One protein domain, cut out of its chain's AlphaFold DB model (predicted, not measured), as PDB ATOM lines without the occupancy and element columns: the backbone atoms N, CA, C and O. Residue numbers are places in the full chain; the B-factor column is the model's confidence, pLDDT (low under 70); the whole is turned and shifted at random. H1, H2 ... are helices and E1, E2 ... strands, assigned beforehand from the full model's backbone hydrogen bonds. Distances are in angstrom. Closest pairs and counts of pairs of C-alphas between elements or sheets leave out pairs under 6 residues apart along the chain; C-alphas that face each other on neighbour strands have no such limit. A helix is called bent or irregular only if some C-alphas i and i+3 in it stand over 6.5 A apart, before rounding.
ATOM      1  N   GLU A 483     146.831 138.917  99.729       96.31
ATOM      2  CA  GLU A 483     147.054 137.485  99.524       96.31
ATOM      3  C   GLU A 483     148.545 137.107  99.582       96.31
ATOM      4  O   GLU A 483     148.926 136.191 100.313       96.31
ATOM      5  N   ALA A 484     149.413 137.848  98.884       96.69
ATOM      6  CA  ALA A 484     150.855 137.594  98.894       96.69
ATOM      7  C   ALA A 484     151.488 137.850 100.280       96.69
ATOM      8  O   ALA A 484     152.455 137.182 100.665       96.69
ATOM      9  N   ARG A 485     150.937 138.781 101.072       97.00
ATOM     10  CA  ARG A 485     151.358 138.991 102.471       97.00
ATOM     11  C   ARG A 485     150.986 137.798 103.342       97.00
ATOM     12  O   ARG A 485     151.838 137.327 104.085       97.00
ATOM     13  N   VAL A 486     149.767 137.275 103.217       97.19
ATOM     14  CA  VAL A 486     149.331 136.078 103.955       97.19
ATOM     15  C   VAL A 486     150.188 134.866 103.571       97.19
ATOM     16  O   VAL A 486     150.690 134.172 104.451       97.19
ATOM     17  N   GLN A 487     150.441 134.656 102.275       95.62
ATOM     18  CA  GLN A 487     151.310 133.574 101.790       95.62
ATOM     19  C   GLN A 487     152.714 133.646 102.403       95.62
ATOM     20  O   GLN A 487     153.204 132.663 102.958       95.62
ATOM     21  N   SER A 488     153.345 134.822 102.347       94.88
ATOM     22  CA  SER A 488     154.692 135.023 102.893       94.88
ATOM     23  C   SER A 488     154.746 134.938 104.421       94.88
ATOM     24  O   SER A 488     155.703 134.371 104.943       94.88
ATOM     25  N   TYR A 489     153.723 135.422 105.134       95.44
ATOM     26  CA  TYR A 489     153.660 135.366 106.598       95.44
ATOM     27  C   TYR A 489     153.657 133.926 107.127       95.44
ATOM     28  O   TYR A 489     154.379 133.611 108.068       95.44
ATOM     29  N   PHE A 490     152.886 133.039 106.492       93.81
ATOM     30  CA  PHE A 490     152.832 131.620 106.860       93.81
ATOM     31  C   PHE A 490     153.864 130.752 106.124       93.81
ATOM     32  O   PHE A 490     153.913 129.543 106.346       93.81
ATOM     33  N   GLY A 491     154.687 131.340 105.248       92.38
ATOM     34  CA  GLY A 491     155.705 130.615 104.485       92.38
ATOM     35  C   GLY A 491     155.129 129.563 103.528       92.38
ATOM     36  O   GLY A 491     155.771 128.541 103.287       92.38
ATOM     37  N   VAL A 492     153.922 129.784 102.999       92.38
ATOM     38  CA  VAL A 492     153.236 128.849 102.095       92.38
ATOM     39  C   VAL A 492     153.384 129.278 100.637       92.38
ATOM     40  O   VAL A 492     153.385 130.462 100.314       92.38
ATOM     41  N   SER A 493     153.498 128.304  99.728       91.12
ATOM     42  CA  SER A 493     153.674 128.572  98.292       91.12
ATOM     43  C   SER A 493     152.407 129.079  97.600       91.12
ATOM     44  O   SER A 493     152.501 129.729  96.561       91.12
ATOM     45  N   ARG A 494     151.232 128.764  98.154       94.69
ATOM     46  CA  ARG A 494     149.919 129.266  97.734       94.69
ATOM     47  C   ARG A 494     148.904 129.100  98.860       94.69
ATOM     48  O   ARG A 494     149.127 128.308  99.776       94.69
ATOM     49  N   LEU A 495     147.775 129.789  98.739       97.19
ATOM     50  CA  LEU A 495     146.599 129.556  99.577       97.19
ATOM     51  C   LEU A 495     145.680 128.523  98.913       97.19
ATOM     52  O   LEU A 495     145.647 128.408  97.685       97.19
ATOM     53  N   LEU A 496     144.969 127.750  99.727       97.69
ATOM     54  CA  LEU A 496     144.001 126.759  99.256       97.69
ATOM     55  C   LEU A 496     142.594 127.355  99.176       97.69
ATOM     56  O   LEU A 496     142.232 128.245  99.938       97.69
ATOM     57  N   THR A 497     141.774 126.843  98.269       96.62
ATOM     58  CA  THR A 497     140.347 127.183  98.191       96.62
ATOM     59  C   THR A 497     139.504 126.201  99.006       96.62
ATOM     60  O   THR A 497     139.959 125.110  99.350       96.62
ATOM     61  N   TRP A 498     138.255 126.555  99.317       95.56
ATOM     62  CA  TRP A 498     137.358 125.686 100.096       95.56
ATOM     63  C   TRP A 498     137.174 124.280  99.494       95.56
ATOM     64  O   TRP A 498     137.081 123.293 100.230       95.56
ATOM     65  N   ASP A 499     137.156 124.168  98.163       95.56
ATOM     66  CA  ASP A 499     137.020 122.885  97.458       95.56
ATOM     67  C   ASP A 499     138.216 121.951  97.699       95.56
ATOM     68  O   ASP A 499     138.097 120.733  97.587       95.56
ATOM     69  N   GLU A 500     139.365 122.501  98.099       96.38
ATOM     70  CA  GLU A 500     140.598 121.751  98.341       96.38
ATOM     71  C   GLU A 500     140.746 121.282  99.795       96.38
ATOM     72  O   GLU A 500     141.699 120.567 100.110       96.38
ATOM     73  N   ARG A 501     139.816 121.626 100.694       94.62
ATOM     74  CA  ARG A 501     139.935 121.324 102.136       94.62
ATOM     75  C   ARG A 501     140.066 119.835 102.466       94.62
ATOM     76  O   ARG A 501     140.704 119.481 103.449       94.62
ATOM     77  N   THR A 502     139.499 118.956 101.644       94.12
ATOM     78  CA  THR A 502     139.558 117.498 101.838       94.12
ATOM     79  C   THR A 502     140.866 116.885 101.326       94.12
ATOM     80  O   THR A 502     141.116 115.704 101.547       94.12
ATOM     81  N   SER A 503     141.718 117.670 100.653       94.00
ATOM     82  CA  SER A 503     142.993 117.204 100.089       94.00
ATOM     83  C   SER A 503     144.185 117.311 101.051       94.00
ATOM     84  O   SER A 503     145.226 116.695 100.819       94.00
ATOM     85  N   THR A 504     144.048 118.084 102.130       94.56
ATOM     86  CA  THR A 504     145.086 118.290 103.152       94.56
ATOM     87  C   THR A 504     145.235 117.064 104.048       94.56
ATOM     88  O   THR A 504     144.242 116.425 104.394       94.56
ATOM     89  N   THR A 505     146.453 116.762 104.490       93.00
ATOM     90  CA  THR A 505     146.746 115.639 105.389       93.00
ATOM     91  C   THR A 505     147.755 116.040 106.463       93.00
ATOM     92  O   THR A 505     148.351 117.115 106.429       93.00
ATOM     93  N   TRP A 506     147.991 115.158 107.434       89.62
ATOM     94  CA  TRP A 506     149.007 115.383 108.464       89.62
ATOM     95  C   TRP A 506     150.436 115.509 107.925       89.62
ATOM     96  O   TRP A 506     151.215 116.295 108.463       89.62
ATOM     97  N   ASP A 507     150.776 114.761 106.875       85.94
ATOM     98  CA  ASP A 507     152.107 114.817 106.255       85.94
ATOM     99  C   ASP A 507     152.203 115.901 105.176       85.94
ATOM    100  O   ASP A 507     153.302 116.267 104.760       85.94
ATOM    101  N   ASN A 508     151.062 116.426 104.722       85.06
ATOM    102  CA  ASN A 508     150.994 117.441 103.687       85.06
ATOM    103  C   ASN A 508     149.954 118.512 104.038       85.06
ATOM    104  O   ASN A 508     148.757 118.320 103.827       85.06
ATOM    105  N   ALA A 509     150.444 119.662 104.510       85.19
ATOM    106  CA  ALA A 509     149.647 120.839 104.852       85.19
ATOM    107  C   ALA A 509     148.714 120.647 106.073       85.19
ATOM    108  O   ALA A 509     147.527 120.958 106.031       85.19
ATOM    109  N   SER A 510     149.282 120.192 107.196       86.19
ATOM    110  CA  SER A 510     148.571 119.928 108.460       86.19
ATOM    111  C   SER A 510     147.964 121.156 109.154       86.19
ATOM    112  O   SER A 510     147.162 121.000 110.068       86.19
ATOM    113  N   ASN A 511     148.355 122.359 108.733       85.12
ATOM    114  CA  ASN A 511     147.822 123.643 109.190       85.12
ATOM    115  C   ASN A 511     147.655 124.573 107.972       85.12
ATOM    116  O   ASN A 511     148.196 125.678 107.934       85.12
ATOM    117  N   ALA A 512     147.026 124.064 106.909       94.19
ATOM    118  CA  ALA A 512     146.902 124.769 105.640       94.19
ATOM    119  C   ALA A 512     146.152 126.105 105.776       94.19
ATOM    120  O   ALA A 512     145.180 126.223 106.528       94.19
ATOM    121  N   VAL A 513     146.602 127.096 105.003       97.06
ATOM    122  CA  VAL A 513     145.993 128.428 104.932       97.06
ATOM    123  C   VAL A 513     145.125 128.519 103.685       97.06
ATOM    124  O   VAL A 513     145.548 128.153 102.585       97.06
ATOM    125  N   PHE A 514     143.908 129.011 103.867       97.94
ATOM    126  CA  PHE A 514     142.865 129.059 102.863       97.94
ATOM    127  C   PHE A 514     142.455 130.488 102.538       97.94
ATOM    128  O   PHE A 514     142.552 131.383 103.379       97.94
ATOM    129  N   VAL A 515     141.947 130.664 101.323       97.56
ATOM    130  CA  VAL A 515     141.303 131.876 100.837       97.56
ATOM    131  C   VAL A 515     139.916 131.545 100.287       97.56
ATOM    132  O   VAL A 515     139.721 130.548  99.587       97.56
ATOM    133  N   GLY A 516     138.932 132.374 100.623       95.62
ATOM    134  CA  GLY A 516     137.559 132.258 100.139       95.62
ATOM    135  C   GLY A 516     136.976 133.613  99.775       95.62
ATOM    136  O   GLY A 516     137.243 134.599 100.455       95.62
ATOM    137  N   GLN A 517     136.160 133.657  98.721       94.44
ATOM    138  CA  GLN A 517     135.470 134.875  98.312       94.44
ATOM    139  C   GLN A 517     134.142 135.001  99.068       94.44
ATOM    140  O   GLN A 517     133.232 134.195  98.871       94.44
ATOM    141  N   ILE A 518     134.026 136.005  99.937       92.25
ATOM    142  CA  ILE A 518     132.825 136.281 100.737       92.25
ATOM    143  C   ILE A 518     132.482 137.756 100.537       92.25
ATOM    144  O   ILE A 518     133.351 138.613 100.616       92.25
ATOM    145  N   GLU A 519     131.227 138.048 100.187       88.69
ATOM    146  CA  GLU A 519     130.745 139.424  99.946       88.69
ATOM    147  C   GLU A 519     131.579 140.232  98.921       88.69
ATOM    148  O   GLU A 519     131.538 141.458  98.895       88.69
ATOM    149  N   GLY A 520     132.286 139.543  98.018       90.50
ATOM    150  CA  GLY A 520     133.077 140.161  96.952       90.50
ATOM    151  C   GLY A 520     134.537 140.461  97.302       90.50
ATOM    152  O   GLY A 520     135.246 140.942  96.422       90.50
ATOM    153  N   GLU A 521     135.009 140.133  98.508       94.50
ATOM    154  CA  GLU A 521     136.421 140.251  98.905       94.50
ATOM    155  C   GLU A 521     137.021 138.906  99.347       94.50
ATOM    156  O   GLU A 521     136.289 137.944  99.611       94.50
ATOM    157  N   ASN A 522     138.356 138.814  99.407       97.19
ATOM    158  CA  ASN A 522     139.021 137.618  99.919       97.19
ATOM    159  C   ASN A 522     138.998 137.595 101.450       97.19
ATOM    160  O   ASN A 522     139.286 138.591 102.112       97.19
ATOM    161  N   HIS A 523     138.708 136.425 102.005       97.81
ATOM    162  CA  HIS A 523     138.797 136.109 103.426       97.81
ATOM    163  C   HIS A 523     139.783 134.966 103.636       97.81
ATOM    164  O   HIS A 523     139.803 134.012 102.859       97.81
ATOM    165  N   TYR A 524     140.570 135.059 104.704       98.06
ATOM    166  CA  TYR A 524     141.693 134.171 104.973       98.06
ATOM    167  C   TYR A 524     141.444 133.334 106.226       98.06
ATOM    168  O   TYR A 524     140.990 133.854 107.251       98.06
ATOM    169  N   PHE A 525     141.758 132.040 106.150       97.31
ATOM    170  CA  PHE A 525     141.481 131.086 107.223       97.31
ATOM    171  C   PHE A 525     142.622 130.086 107.417       97.31
ATOM    172  O   PHE A 525     143.295 129.734 106.455       97.31
ATOM    173  N   ILE A 526     142.803 129.566 108.631       95.88
ATOM    174  CA  ILE A 526     143.594 128.346 108.875       95.88
ATOM    175  C   ILE A 526     142.627 127.200 109.132       95.88
ATOM    176  O   ILE A 526     141.704 127.330 109.940       95.88
ATOM    177  N   GLN A 527     142.842 126.074 108.461       94.75
ATOM    178  CA  GLN A 527     142.103 124.848 108.735       94.75
ATOM    179  C   GLN A 527     142.582 124.226 110.049       94.75
ATOM    180  O   GLN A 527     143.774 123.973 110.227       94.75
ATOM    181  N   LYS A 528     141.651 123.948 110.962       92.50
ATOM    182  CA  LYS A 528     141.954 123.356 112.274       92.50
ATOM    183  C   LYS A 528     142.234 121.856 112.197       92.50
ATOM    184  O   LYS A 528     143.063 121.343 112.949       92.50
ATOM    185  N   ARG A 529     141.534 121.150 111.301       91.69
ATOM    186  CA  ARG A 529     141.589 119.688 111.156       91.69
ATOM    187  C   ARG A 529     141.904 119.304 109.705       91.69
ATOM    188  O   ARG A 529     141.088 119.582 108.828       91.69
ATOM    189  N   PRO A 530     143.063 118.680 109.431       92.12
ATOM    190  CA  PRO A 530     143.419 118.279 108.074       92.12
ATOM    191  C   PRO A 530     142.371 117.348 107.463       92.12
ATOM    192  O   PRO A 530     142.031 116.323 108.048       92.12
ATOM    193  N   GLY A 531     141.890 117.695 106.274       92.62
ATOM    194  CA  GLY A 531     140.938 116.903 105.496       92.62
ATOM    195  C   GLY A 531     139.474 117.212 105.811       92.62
ATOM    196  O   GLY A 531     138.586 116.713 105.122       92.62
ATOM    197  N   GLU A 532     139.213 118.058 106.807       91.81
ATOM    198  CA  GLU A 532     137.872 118.409 107.267       91.81
ATOM    199  C   GLU A 532     137.612 119.913 107.178       91.81
ATOM    200  O   GLU A 532     138.517 120.739 107.279       91.81
ATOM    201  N   GLY A 533     136.347 120.282 107.017       91.38
ATOM    202  CA  GLY A 533     135.903 121.654 107.207       91.38
ATOM    203  C   GLY A 533     134.544 121.900 106.581       91.38
ATOM    204  O   GLY A 533     134.308 121.548 105.431       91.38
ATOM    205  N   GLU A 534     133.631 122.506 107.316       92.69
ATOM    206  CA  GLU A 534     132.360 122.957 106.764       92.69
ATOM    207  C   GLU A 534     132.543 124.251 105.955       92.69
ATOM    208  O   GLU A 534     133.664 124.683 105.661       92.69
ATOM    209  N   ALA A 535     131.445 124.874 105.525       93.00
ATOM    210  CA  ALA A 535     131.481 126.175 104.857       93.00
ATOM    211  C   ALA A 535     132.271 127.221 105.675       93.00
ATOM    212  O   ALA A 535     132.198 127.246 106.907       93.00
ATOM    213  N   PHE A 536     133.004 128.104 104.984       94.69
ATOM    214  CA  PHE A 536     133.714 129.198 105.651       94.69
ATOM    215  C   PHE A 536     132.745 130.058 106.477       94.69
ATOM    216  O   PHE A 536     131.655 130.394 105.998       94.69
ATOM    217  N   PRO A 537     133.120 130.452 107.707       92.69
ATOM    218  CA  PRO A 537     132.272 131.303 108.522       92.69
ATOM    219  C   PRO A 537     132.181 132.712 107.919       92.69
ATOM    220  O   PRO A 537     133.185 133.335 107.586       92.69
ATOM    221  N   THR A 538     130.963 133.251 107.828       86.81
ATOM    222  CA  THR A 538     130.696 134.582 107.245       86.81
ATOM    223  C   THR A 538     130.738 135.721 108.265       86.81
ATOM    224  O   THR A 538     130.805 136.887 107.897       86.81
ATOM    225  N   ARG A 539     130.739 135.414 109.568       85.25
ATOM    226  CA  ARG A 539     130.661 136.407 110.658       85.25
ATOM    227  C   ARG A 539     132.016 136.961 111.111       85.25
ATOM    228  O   ARG A 539     132.114 137.418 112.245       85.25
ATOM    229  N   ARG A 540     133.048 136.905 110.257       88.12
ATOM    230  CA  ARG A 540     134.411 137.394 110.565       88.12
ATOM    231  C   ARG A 540     134.939 136.856 111.908       88.12
ATOM    232  O   ARG A 540     135.457 137.597 112.732       88.12
ATOM    233  N   ALA A 541     134.723 135.564 112.150       90.38
ATOM    234  CA  ALA A 541     135.069 134.901 113.400       90.38
ATOM    235  C   ALA A 541     135.461 133.445 113.142       90.38
ATOM    236  O   ALA A 541     134.935 132.807 112.226       90.38
ATOM    237  N   SER A 542     136.363 132.929 113.975       92.56
ATOM    238  CA  SER A 542     136.723 131.511 114.001       92.56
ATOM    239  C   SER A 542     135.521 130.641 114.390       92.56
ATOM    240  O   SER A 542     134.639 131.077 115.129       92.56
ATOM    241  N   ASN A 543     135.487 129.398 113.914       91.12
ATOM    242  CA  ASN A 543     134.486 128.392 114.277       91.12
ATOM    243  C   ASN A 543     135.156 127.033 114.567       91.12
ATOM    244  O   ASN A 543     136.359 126.980 114.835       91.12
ATOM    245  N   GLN A 544     134.385 125.943 114.537       89.31
ATOM    246  CA  GLN A 544     134.876 124.591 114.826       89.31
ATOM    247  C   GLN A 544     135.992 124.126 113.879       89.31
ATOM    248  O   GLN A 544     136.863 123.362 114.284       89.31
ATOM    249  N   ASP A 545     135.980 124.599 112.633       91.50
ATOM    250  CA  ASP A 545     136.821 124.066 111.556       91.50
ATOM    251  C   ASP A 545     137.862 125.064 111.063       91.50
ATOM    252  O   ASP A 545     138.910 124.677 110.543       91.50
ATOM    253  N   TRP A 546     137.581 126.352 111.247       93.62
ATOM    254  CA  TRP A 546     138.328 127.448 110.659       93.62
ATOM    255  C   TRP A 546     138.750 128.452 111.725       93.62
ATOM    256  O   TRP A 546     137.931 128.928 112.513       93.62
ATOM    257  N   ILE A 547     140.027 128.822 111.716       94.69
ATOM    258  CA  ILE A 547     140.529 130.020 112.396       94.69
ATOM    259  C   ILE A 547     140.434 131.164 111.395       94.69
ATOM    260  O   ILE A 547     141.034 131.076 110.327       94.69
ATOM    261  N   TRP A 548     139.683 132.217 111.707       95.56
ATOM    262  CA  TRP A 548     139.594 133.391 110.839       95.56
ATOM    263  C   TRP A 548     140.792 134.315 111.073       95.56
ATOM    264  O   TRP A 548     141.058 134.702 112.207       95.56
ATOM    265  N   LEU A 549     141.500 134.665 109.998       96.12
ATOM    266  CA  LEU A 549     142.691 135.520 110.046       96.12
ATOM    267  C   LEU A 549     142.404 136.974 109.658       96.12
ATOM    268  O   LEU A 549     143.124 137.879 110.072       96.12
ATOM    269  N   GLY A 550     141.393 137.205 108.819       96.50
ATOM    270  CA  GLY A 550     141.098 138.523 108.264       96.50
ATOM    271  C   GLY A 550     140.383 138.461 106.917       96.50
ATOM    272  O   GLY A 550     140.220 137.387 106.336       96.50
ATOM    273  N   SER A 551     139.975 139.621 106.410       96.56
ATOM    274  CA  SER A 551     139.644 139.847 104.999       96.56
ATOM    275  C   SER A 551     140.627 140.828 104.364       96.56
ATOM    276  O   SER A 551     141.452 141.420 105.067       96.56
ATOM    277  N   ASP A 552     140.553 141.013 103.045       96.69
ATOM    278  CA  ASP A 552     141.329 142.041 102.344       96.69
ATOM    279  C   ASP A 552     141.187 143.404 103.028       96.69
ATOM    280  O   ASP A 552     142.195 144.031 103.360       96.69
ATOM    281  N   SER A 553     139.953 143.826 103.321       95.81
ATOM    282  CA  SER A 553     139.694 145.105 103.985       95.81
ATOM    283  C   SER A 553     140.265 145.162 105.405       95.81
ATOM    284  O   SER A 553     140.966 146.117 105.734       95.81
ATOM    285  N   SER A 554     140.041 144.144 106.248       96.00
ATOM    286  CA  SER A 554     140.497 144.198 107.651       96.00
ATOM    287  C   SER A 554     142.025 144.153 107.780       96.00
ATOM    288  O   SER A 554     142.614 144.796 108.652       96.00
ATOM    289  N   ILE A 555     142.695 143.402 106.902       96.94
ATOM    290  CA  ILE A 555     144.160 143.363 106.859       96.94
ATOM    291  C   ILE A 555     144.701 144.681 106.289       96.94
ATOM    292  O   ILE A 555     145.705 145.190 106.787       96.94
ATOM    293  N   GLN A 556     144.028 145.292 105.311       96.00
ATOM    294  CA  GLN A 556     144.415 146.607 104.799       96.00
ATOM    295  C   GLN A 556     144.243 147.719 105.850       96.00
ATOM    296  O   GLN A 556     145.093 148.606 105.941       96.00
ATOM    297  N   GLU A 557     143.202 147.661 106.681       96.12
ATOM    298  CA  GLU A 557     143.026 148.546 107.841       96.12
ATOM    299  C   GLU A 557     144.170 148.372 108.850       96.12
ATOM    300  O   GLU A 557     144.769 149.355 109.286       96.12
ATOM    301  N   THR A 558     144.545 147.120 109.138       96.06
ATOM    302  CA  THR A 558     145.682 146.778 110.011       96.06
ATOM    303  C   THR A 558     146.985 147.375 109.468       96.06
ATOM    304  O   THR A 558     147.726 148.023 110.200       96.06
ATOM    305  N   LEU A 559     147.251 147.224 108.166       96.38
ATOM    306  CA  LEU A 559     148.421 147.807 107.497       96.38
ATOM    307  C   LEU A 559     148.405 149.338 107.513       96.38
ATOM    308  O   LEU A 559     149.453 149.960 107.672       96.38
ATOM    309  N   THR A 560     147.230 149.944 107.344       95.94
ATOM    310  CA  THR A 560     147.068 151.402 107.384       95.94
ATOM    311  C   THR A 560     147.429 151.943 108.761       95.94
ATOM    312  O   THR A 560     148.178 152.913 108.850       95.94
ATOM    313  N   GLU A 561     146.966 151.292 109.831       96.69
ATOM    314  CA  GLU A 561     147.308 151.684 111.199       96.69
ATOM    315  C   GLU A 561     148.794 151.429 111.509       96.69
ATOM    316  O   GLU A 561     149.463 152.323 112.026       96.69
ATOM    317  N   LEU A 562     149.357 150.280 111.109       95.94
ATOM    318  CA  LEU A 562     150.785 149.969 111.290       95.94
ATOM    319  C   LEU A 562     151.725 150.956 110.584       95.94
ATOM    320  O   LEU A 562     152.852 151.155 111.035       95.94
TER     321      LEU A 562
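This is residues 483 to 562 of the 638 residues of the protein "TagA-related protein" of Vibrio cholerae (UniProt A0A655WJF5). What would one see first in this model? A small, strongly twisted sheet of three strands, E1, E2 and E3, sits in the middle, with short helices round its rim: H2 near one end, H3 beyond the other, and H1 grazing it with residues 483 to 487. Residues 528 to 545, between E2 and E3, make a long loop with no named element. What is it made of? The 80 printed residues hold three named helices and three named strands in the order H1 H2 E1 E2 E3 H3, a mixed class, and the sheet, E1 - E2 - E3, is antiparallel throughout. How large is it? It is compact, with a radius of gyration of the C-alphas of 12.2 A and spans of 37 by 26 by 18 A.

How does the first helix stand to the sheet? H1, residues 483 to 489, is on the sheet of E1, residues 513 to 518, E2, residues 521 to 527, and E3, residues 546 to 551, but only grazes it; the closest C-alphas of H1 and E2, those of Val 486 and Tyr 524, are 7.9 A apart. Where is the second helix? H2, residues 498 to 503, is on the sheet at a height of 9.7 A, only just over E1, on which 3 of its 6 C-alphas fall; its closest C-alphas to E1, those of Trp 498 and Gly 516, are 6.6 A apart. How do the strands pair? They form a meander, each strand the antiparallel neighbour of the one before; E1 and E2 are a hairpin at 145 degrees, with N 514 and O 525 within hydrogen-bond range at 2.8 A. E2 and E3 are a hairpin at 153 degrees, with N 526 and O 547 at 2.9 A. What of the last helix and the helices' backbones? H3, residues 552 to 562, is on the sheet but over none of its strands; its closest C-alphas to E2, those of Asp 552 and Asn 522, are 5.5 A apart. Every O i to N i+4 pair is within range in H1 and H3; H2 has 0 of 2, but 2 of 3 O i to N i+3 pairs.

Where do the elements begin and end? H1 begins at C-alpha 483, (147.054, 137.485, 99.524), and H3 ends at C-alpha 562, (150.785, 149.969, 111.290). How long are the longer ones? E1 measures 15.9 A, E2 19.1 A, E3 13.7 A and H3 15.2 A. Is any helix irregular? H2 is: C-alphas 499 and 502 are 7.4 A apart.

How far does it reach? The two C-alphas farthest apart, those of Asp 507 and Glu 561, are 37.5 A apart. Is it cut or uncertain? The printed part has no cut, its mean pLDDT is 93.7, and no printed residue is under 70. Which link is long? That from E2 to E3, 18 residues.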